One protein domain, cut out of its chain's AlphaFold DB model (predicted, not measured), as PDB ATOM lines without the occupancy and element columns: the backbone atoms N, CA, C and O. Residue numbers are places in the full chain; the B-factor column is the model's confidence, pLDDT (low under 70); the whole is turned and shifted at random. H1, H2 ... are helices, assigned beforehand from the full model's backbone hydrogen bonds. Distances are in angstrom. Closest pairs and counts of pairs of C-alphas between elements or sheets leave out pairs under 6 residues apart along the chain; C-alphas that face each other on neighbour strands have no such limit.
ATOM      1  N   ILE A 348     134.057 142.697 118.196       95.56
ATOM      2  CA  ILE A 348     132.717 142.670 117.595       95.56
ATOM      3  C   ILE A 348     132.688 141.747 116.371       95.56
ATOM      4  O   ILE A 348     131.791 140.917 116.249       95.56
ATOM      5  N   ALA A 349     133.668 141.866 115.472       96.75
ATOM      6  CA  ALA A 349     133.742 141.047 114.267       96.75
ATOM      7  C   ALA A 349     133.885 139.551 114.586       96.75
ATOM      8  O   ALA A 349     133.217 138.728 113.962       96.75
ATOM      9  N   ASP A 350     134.739 139.199 115.549       96.25
ATOM     10  CA  ASP A 350     135.005 137.810 115.922       96.25
ATOM     11  C   ASP A 350     133.784 137.156 116.583       96.25
ATOM     12  O   ASP A 350     133.428 136.031 116.230       96.25
ATOM     13  N   GLU A 351     133.091 137.866 117.479       95.44
ATOM     14  CA  GLU A 351     131.897 137.332 118.144       95.44
ATOM     15  C   GLU A 351     130.708 137.186 117.180       95.44
ATOM     16  O   GLU A 351     130.040 136.150 117.182       95.44
ATOM     17  N   LEU A 352     130.477 138.165 116.297       95.94
ATOM     18  CA  LEU A 352     129.434 138.054 115.270       95.94
ATOM     19  C   LEU A 352     129.747 136.939 114.262       95.94
ATOM     20  O   LEU A 352     128.848 136.207 113.849       95.94
ATOM     21  N   ARG A 353     131.023 136.740 113.905       95.44
ATOM     22  CA  ARG A 353     131.439 135.618 113.048       95.44
ATOM     23  C   ARG A 353     131.203 134.266 113.726       95.44
ATOM     24  O   ARG A 353     130.787 133.325 113.056       95.44
ATOM     25  N   ALA A 354     131.420 134.166 115.038       95.06
ATOM     26  CA  ALA A 354     131.126 132.949 115.798       95.06
ATOM     27  C   ALA A 354     129.621 132.614 115.817       95.06
ATOM     28  O   ALA A 354     129.258 131.441 115.878       95.06
ATOM     29  N   ARG A 355     128.750 133.626 115.705       93.69
ATOM     30  CA  ARG A 355     127.286 133.491 115.597       93.69
ATOM     31  C   ARG A 355     126.800 133.843 114.188       93.69
ATOM     32  O   ARG A 355     125.915 134.682 114.008       93.69
ATOM     33  N   ARG A 356     127.420 133.229 113.174       91.12
ATOM     34  CA  ARG A 356     127.214 133.563 111.753       91.12
ATOM     35  C   ARG A 356     125.741 133.590 111.347       91.12
ATOM     36  O   ARG A 356     125.315 134.565 110.738       91.12
ATOM     37  N   ASP A 357     124.976 132.550 111.672       89.12
ATOM     38  CA  ASP A 357     123.597 132.409 111.185       89.12
ATOM     39  C   ASP A 357     122.642 133.412 111.852       89.12
ATOM     40  O   ASP A 357     121.815 134.022 111.175       89.12
ATOM     41  N   GLU A 358     122.817 133.672 113.152       91.81
ATOM     42  CA  GLU A 358     122.103 134.740 113.872       91.81
ATOM     43  C   GLU A 358     122.451 136.120 113.300       91.81
ATOM     44  O   GLU A 358     121.569 136.947 113.056       91.81
ATOM     45  N   THR A 359     123.737 136.356 113.020       94.25
ATOM     46  CA  THR A 359     124.215 137.601 112.408       94.25
ATOM     47  C   THR A 359     123.633 137.781 111.009       94.25
ATOM     48  O   THR A 359     123.153 138.867 110.680       94.25
ATOM     49  N   LEU A 360     123.628 136.727 110.188       93.31
ATOM     50  CA  LEU A 360     123.017 136.733 108.862       93.31
ATOM     51  C   LEU A 360     121.525 137.067 108.960       93.31
ATOM     52  O   LEU A 360     121.061 137.954 108.247       93.31
ATOM     53  N   ALA A 361     120.788 136.411 109.859       91.50
ATOM     54  CA  ALA A 361     119.369 136.677 110.068       91.50
ATOM     55  C   ALA A 361     119.121 138.141 110.464       91.50
ATOM     56  O   ALA A 361     118.286 138.805 109.851       91.50
ATOM     57  N   ALA A 362     119.893 138.674 111.417       92.25
ATOM     58  CA  ALA A 362     119.785 140.065 111.851       92.25
ATOM     59  C   ALA A 362     120.092 141.056 110.714       92.25
ATOM     60  O   ALA A 362     119.329 141.997 110.494       92.25
ATOM     61  N   VAL A 363     121.167 140.836 109.951       95.06
ATOM     62  CA  VAL A 363     121.554 141.709 108.830       95.06
ATOM     63  C   VAL A 363     120.522 141.662 107.702       95.06
ATOM     64  O   VAL A 363     120.190 142.715 107.160       95.06
ATOM     65  N   ARG A 364     119.942 140.492 107.396       92.94
ATOM     66  CA  ARG A 364     118.912 140.339 106.351       92.94
ATOM     67  C   ARG A 364     117.626 141.108 106.632       92.94
ATOM     68  O   ARG A 364     116.923 141.454 105.689       92.94
ATOM     69  N   THR A 365     117.333 141.433 107.894       91.25
ATOM     70  CA  THR A 365     116.208 142.332 108.217       91.25
ATOM     71  C   THR A 365     116.420 143.767 107.711       91.25
ATOM     72  O   THR A 365     115.460 144.528 107.617       91.25
ATOM     73  N   ILE A 366     117.664 144.140 107.381       92.19
ATOM     74  CA  ILE A 366     118.065 145.485 106.938       92.19
ATOM     75  C   ILE A 366     118.561 145.482 105.482       92.19
ATOM     76  O   ILE A 366     118.247 146.408 104.735       92.19
ATOM     77  N   ASP A 367     119.345 144.476 105.084       92.94
ATOM     78  CA  ASP A 367     119.894 144.308 103.732       92.94
ATOM     79  C   ASP A 367     119.584 142.893 103.221       92.94
ATOM     80  O   ASP A 367     120.303 141.930 103.496       92.94
ATOM     81  N   ASP A 368     118.495 142.771 102.460       89.50
ATOM     82  CA  ASP A 368     117.990 141.515 101.890       89.50
ATOM     83  C   ASP A 368     118.895 140.923 100.794       89.50
ATOM     84  O   ASP A 368     118.674 139.801 100.343       89.50
ATOM     85  N   ARG A 369     119.945 141.652 100.395       90.31
ATOM     86  CA  ARG A 369     120.952 141.231  99.408       90.31
ATOM     87  C   ARG A 369     122.056 140.364 100.006       90.31
ATOM     88  O   ARG A 369     122.898 139.874  99.253       90.31
ATOM     89  N   ILE A 370     122.111 140.227 101.330       91.31
ATOM     90  CA  ILE A 370     123.091 139.377 102.007       91.31
ATOM     91  C   ILE A 370     122.548 137.954 102.125       91.31
ATOM     92  O   ILE A 370     121.429 137.737 102.588       91.31
ATOM     93  N   GLY A 371     123.367 136.977 101.751       85.56
ATOM     94  CA  GLY A 371     123.006 135.568 101.830       85.56
ATOM     95  C   GLY A 371     123.986 134.657 101.107       85.56
ATOM     96  O   GLY A 371     125.085 135.067 100.720       85.56
ATOM     97  N   ASP A 372     123.582 133.400 100.947       75.75
ATOM     98  CA  ASP A 372     124.374 132.335 100.322       75.75
ATOM     99  C   ASP A 372     123.883 131.996  98.895       75.75
ATOM    100  O   ASP A 372     124.405 131.087  98.241       75.75
ATOM    101  N   GLY A 373     122.900 132.745  98.381       69.31
ATOM    102  CA  GLY A 373     122.353 132.622  97.036       69.31
ATOM    103  C   GLY A 373     123.223 133.236  95.932       69.31
ATOM    104  O   GLY A 373     124.228 133.919  96.158       69.31
ATOM    105  N   LEU A 374     122.829 132.987  94.679       64.88
ATOM    106  CA  LEU A 374     123.468 133.580  93.502       64.88
ATOM    107  C   LEU A 374     123.041 135.046  93.352       64.88
ATOM    108  O   LEU A 374     121.853 135.339  93.262       64.88
ATOM    109  N   GLY A 375     124.015 135.951  93.259       73.62
ATOM    110  CA  GLY A 375     123.767 137.395  93.175       73.62
ATOM    111  C   GLY A 375     123.601 138.075  94.536       73.62
ATOM    112  O   GLY A 375     123.609 139.302  94.587       73.62
ATOM    113  N   GLU A 376     123.520 137.296  95.617       84.38
ATOM    114  CA  GLU A 376     123.624 137.779  96.993       84.38
ATOM    115  C   GLU A 376     125.098 137.896  97.411       84.38
ATOM    116  O   GLU A 376     125.952 137.103  96.991       84.38
ATOM    117  N   GLU A 377     125.405 138.875  98.258       89.94
ATOM    118  CA  GLU A 377     126.738 139.067  98.834       89.94
ATOM    119  C   GLU A 377     126.912 138.207 100.096       89.94
ATOM    120  O   GLU A 377     125.990 138.050 100.894       89.94
ATOM    121  N   SER A 378     128.103 137.629 100.286       89.56
ATOM    122  CA  SER A 378     128.399 136.789 101.454       89.56
ATOM    123  C   SER A 378     128.367 137.592 102.746       89.56
ATOM    124  O   SER A 378     129.032 138.628 102.824       89.56
ATOM    125  N   ILE A 379     127.731 137.059 103.793       93.06
ATOM    126  CA  ILE A 379     127.856 137.640 105.137       93.06
ATOM    127  C   ILE A 379     129.311 137.635 105.611       93.06
ATOM    128  O   ILE A 379     129.772 138.628 106.158       93.06
ATOM    129  N   ASP A 380     130.065 136.577 105.308       91.38
ATOM    130  CA  ASP A 380     131.478 136.465 105.690       91.38
ATOM    131  C   ASP A 380     132.331 137.564 105.039       91.38
ATOM    132  O   ASP A 380     133.062 138.273 105.722       91.38
ATOM    133  N   TRP A 381     132.152 137.805 103.734       91.88
ATOM    134  CA  TRP A 381     132.819 138.911 103.034       91.88
ATOM    135  C   TRP A 381     132.401 140.274 103.578       91.88
ATOM    136  O   TRP A 381     133.224 141.188 103.656       91.88
ATOM    137  N   ARG A 382     131.129 140.432 103.961       94.00
ATOM    138  CA  ARG A 382     130.643 141.685 104.536       94.00
ATOM    139  C   ARG A 382     131.212 141.921 105.938       94.00
ATOM    140  O   ARG A 382     131.573 143.056 106.242       94.00
ATOM    141  N   LEU A 383     131.362 140.874 106.751       95.94
ATOM    142  CA  LEU A 383     132.059 140.916 108.040       95.94
ATOM    143  C   LEU A 383     133.546 141.241 107.865       95.94
ATOM    144  O   LEU A 383     134.061 142.088 108.590       95.94
ATOM    145  N   ASP A 384     134.220 140.635 106.886       95.25
ATOM    146  CA  ASP A 384     135.629 140.916 106.584       95.25
ATOM    147  C   ASP A 384     135.836 142.377 106.164       95.25
ATOM    148  O   ASP A 384     136.766 143.033 106.641       95.25
ATOM    149  N   ALA A 385     134.942 142.912 105.325       94.31
ATOM    150  CA  ALA A 385     134.949 144.320 104.940       94.31
ATOM    151  C   ALA A 385     134.669 145.239 106.140       94.31
ATOM    152  O   ALA A 385     135.378 146.223 106.347       94.31
ATOM    153  N   ALA A 386     133.668 144.909 106.962       96.44
ATOM    154  CA  ALA A 386     133.324 145.682 108.150       96.44
ATOM    155  C   ALA A 386     134.464 145.692 109.179       96.44
ATOM    156  O   ALA A 386     134.745 146.744 109.755       96.44
ATOM    157  N   ALA A 387     135.171 144.574 109.359       96.62
ATOM    158  CA  ALA A 387     136.295 144.434 110.287       96.62
ATOM    159  C   ALA A 387     137.486 145.355 109.959       96.62
ATOM    160  O   ALA A 387     138.318 145.616 110.828       96.62
ATOM    161  N   GLN A 388     137.561 145.895 108.735       94.81
ATOM    162  CA  GLN A 388     138.567 146.899 108.367       94.81
ATOM    163  C   GLN A 388     138.263 148.301 108.913       94.81
ATOM    164  O   GLN A 388     139.139 149.165 108.871       94.81
ATOM    165  N   SER A 389     137.069 148.530 109.462       94.75
ATOM    166  CA  SER A 389     136.638 149.822 110.012       94.75
ATOM    167  C   SER A 389     137.487 150.266 111.201       94.75
ATOM    168  O   SER A 389     138.035 149.445 111.938       94.75
ATOM    169  N   ASP A 390     137.596 151.573 111.406       90.69
ATOM    170  CA  ASP A 390     138.338 152.161 112.527       90.69
ATOM    171  C   ASP A 390     137.470 152.314 113.783       90.69
ATOM    172  O   ASP A 390     137.994 152.338 114.897       90.69
ATOM    173  N   PHE A 391     136.142 152.347 113.615       91.94
ATOM    174  CA  PHE A 391     135.185 152.544 114.704       91.94
ATOM    175  C   PHE A 391     134.054 151.503 114.685       91.94
ATOM    176  O   PHE A 391     133.586 151.136 113.604       91.94
ATOM    177  N   PRO A 392     133.521 151.085 115.852       93.62
ATOM    178  CA  PRO A 392     132.361 150.191 115.933       93.62
ATOM    179  C   PRO A 392     131.121 150.656 115.160       93.62
ATOM    180  O   PRO A 392     130.455 149.854 114.513       93.62
ATOM    181  N   TRP A 393     130.812 151.956 115.162       91.94
ATOM    182  CA  TRP A 393     129.672 152.463 114.388       91.94
ATOM    183  C   TRP A 393     129.903 152.343 112.873       91.94
ATOM    184  O   TRP A 393     128.965 152.060 112.132       91.94
ATOM    185  N   GLN A 394     131.150 152.521 112.418       94.94
ATOM    186  CA  GLN A 394     131.542 152.357 111.019       94.94
ATOM    187  C   GLN A 394     131.476 150.874 110.629       94.94
ATOM    188  O   GLN A 394     130.946 150.552 109.570       94.94
ATOM    189  N   PHE A 395     131.906 149.971 111.521       96.19
ATOM    190  CA  PHE A 395     131.723 148.527 111.357       96.19
ATOM    191  C   PHE A 395     130.244 148.190 111.122       96.19
ATOM    192  O   PHE A 395     129.908 147.555 110.124       96.19
ATOM    193  N   CYS A 396     129.345 148.684 111.979       95.12
ATOM    194  CA  CYS A 396     127.906 148.459 111.834       95.12
ATOM    195  C   CYS A 396     127.340 149.065 110.542       95.12
ATOM    196  O   CYS A 396     126.497 148.442 109.897       95.12
ATOM    197  N   PHE A 397     127.820 150.247 110.138       95.25
ATOM    198  CA  PHE A 397     127.438 150.887 108.878       95.25
ATOM    199  C   PHE A 397     127.814 150.029 107.664       95.25
ATOM    200  O   PHE A 397     127.004 149.866 106.751       95.25
ATOM    201  N   VAL A 398     129.030 149.473 107.642       96.12
ATOM    202  CA  VAL A 398     129.488 148.599 106.554       96.12
ATOM    203  C   VAL A 398     128.711 147.287 106.572       96.12
ATOM    204  O   VAL A 398     128.173 146.885 105.541       96.12
ATOM    205  N   LEU A 399     128.584 146.657 107.743       96.56
ATOM    206  CA  LEU A 399     127.893 145.380 107.896       96.56
ATOM    207  C   LEU A 399     126.441 145.454 107.397       96.56
ATOM    208  O   LEU A 399     126.012 144.597 106.630       96.56
ATOM    209  N   SER A 400     125.725 146.529 107.739       94.56
ATOM    210  CA  SER A 400     124.320 146.745 107.365       94.56
ATOM    211  C   SER A 400     124.095 147.347 105.974       94.56
ATOM    212  O   SER A 400     122.963 147.709 105.640       94.56
ATOM    213  N   GLY A 401     125.158 147.532 105.185       93.81
ATOM    214  CA  GLY A 401     125.063 148.086 103.835       93.81
ATOM    215  C   GLY A 401     124.555 149.523 103.824       93.81
ATOM    216  O   GLY A 401     123.645 149.853 103.068       93.81
TER     217      GLY A 401
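This is residues 348 to 401 of the 1033 residues of an uncharacterized protein of Altererythrobacter rhizovicinus (UniProt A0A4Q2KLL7). Three short helices, H1, H3 and H4, form a small cluster whose centres make a triangle, with H1 and H4 each running alongside H3 in the opposite direction. The fourth, H2, is set crosswise near the first residue of H3, and a long loop after it, residues 365 to 378, reaches to Leu 374 at one end of the longest axis; the turn between H3 and H4 lies at the other end. The printed part has 54 residues with four named helices, in the order H1, H2, H3, H4, and no named strand; its class is all helix. It is compact, with a radius of gyration of the C-alphas of 10.2 A, and elongated in outline, with spans of 30 by 19 by 17 A.

H1, residues 348 to 354, touches H3, residues 379 to 387, at a shallow tilt of 23 degrees, opposite ways; their closest C-alphas, those of Ala 349 and Ala 387, are 5.8 A apart. H2, residues 356 to 364, is close to H1 but not clearly touching, at a steep tilt of 62 degrees; the closest C-alphas are those of Leu 352 and Thr 359, at 6.0 A. H2 and H3 only just touch, with 3 pairs of C-alphas within 8 A, the closest being those of Leu 360 and Ile 379 at 6.2 A; they are about perpendicular, at 85 degrees. H3 and H4, residues 392 to 399, touch and form a helical hairpin, opposite ways at a shallow tilt of 32 degrees, only just short of steep; the closest C-alphas, those of Ala 386 and Phe 395, are 4.6 A apart. H3 is the hub, touching the three other helices. H4 is close to H1 but not clearly touching, the C-alphas of Ile 348 and Pro 392 being the closest at 7.7 A. In H1, H2, H3 and H4 every O i to N i+4 pair is within hydrogen-bond range.

H1 begins with C-alpha 348 at (132.717, 142.670, 117.595) and measures 10.0 A from first to last C-alpha. H2 and H3, the longest helices with 9 residues each, both measure 12.0 A; C-alpha 379, where H3 begins, is at (127.856, 137.640, 105.137). H4 measures 10.4 A and ends with C-alpha 399 at (127.893, 145.380, 107.896).

The two C-alphas farthest apart, those of Leu 374 and Phe 391, are 30.8 A apart. The printed part has no cut. The link from H2 to H3 is long, with 14 residues; those from H1 to H2 and from H3 to H4 are tight. The mean pLDDT of the printed part is 91.6, and residues 373 to 374 are under 70.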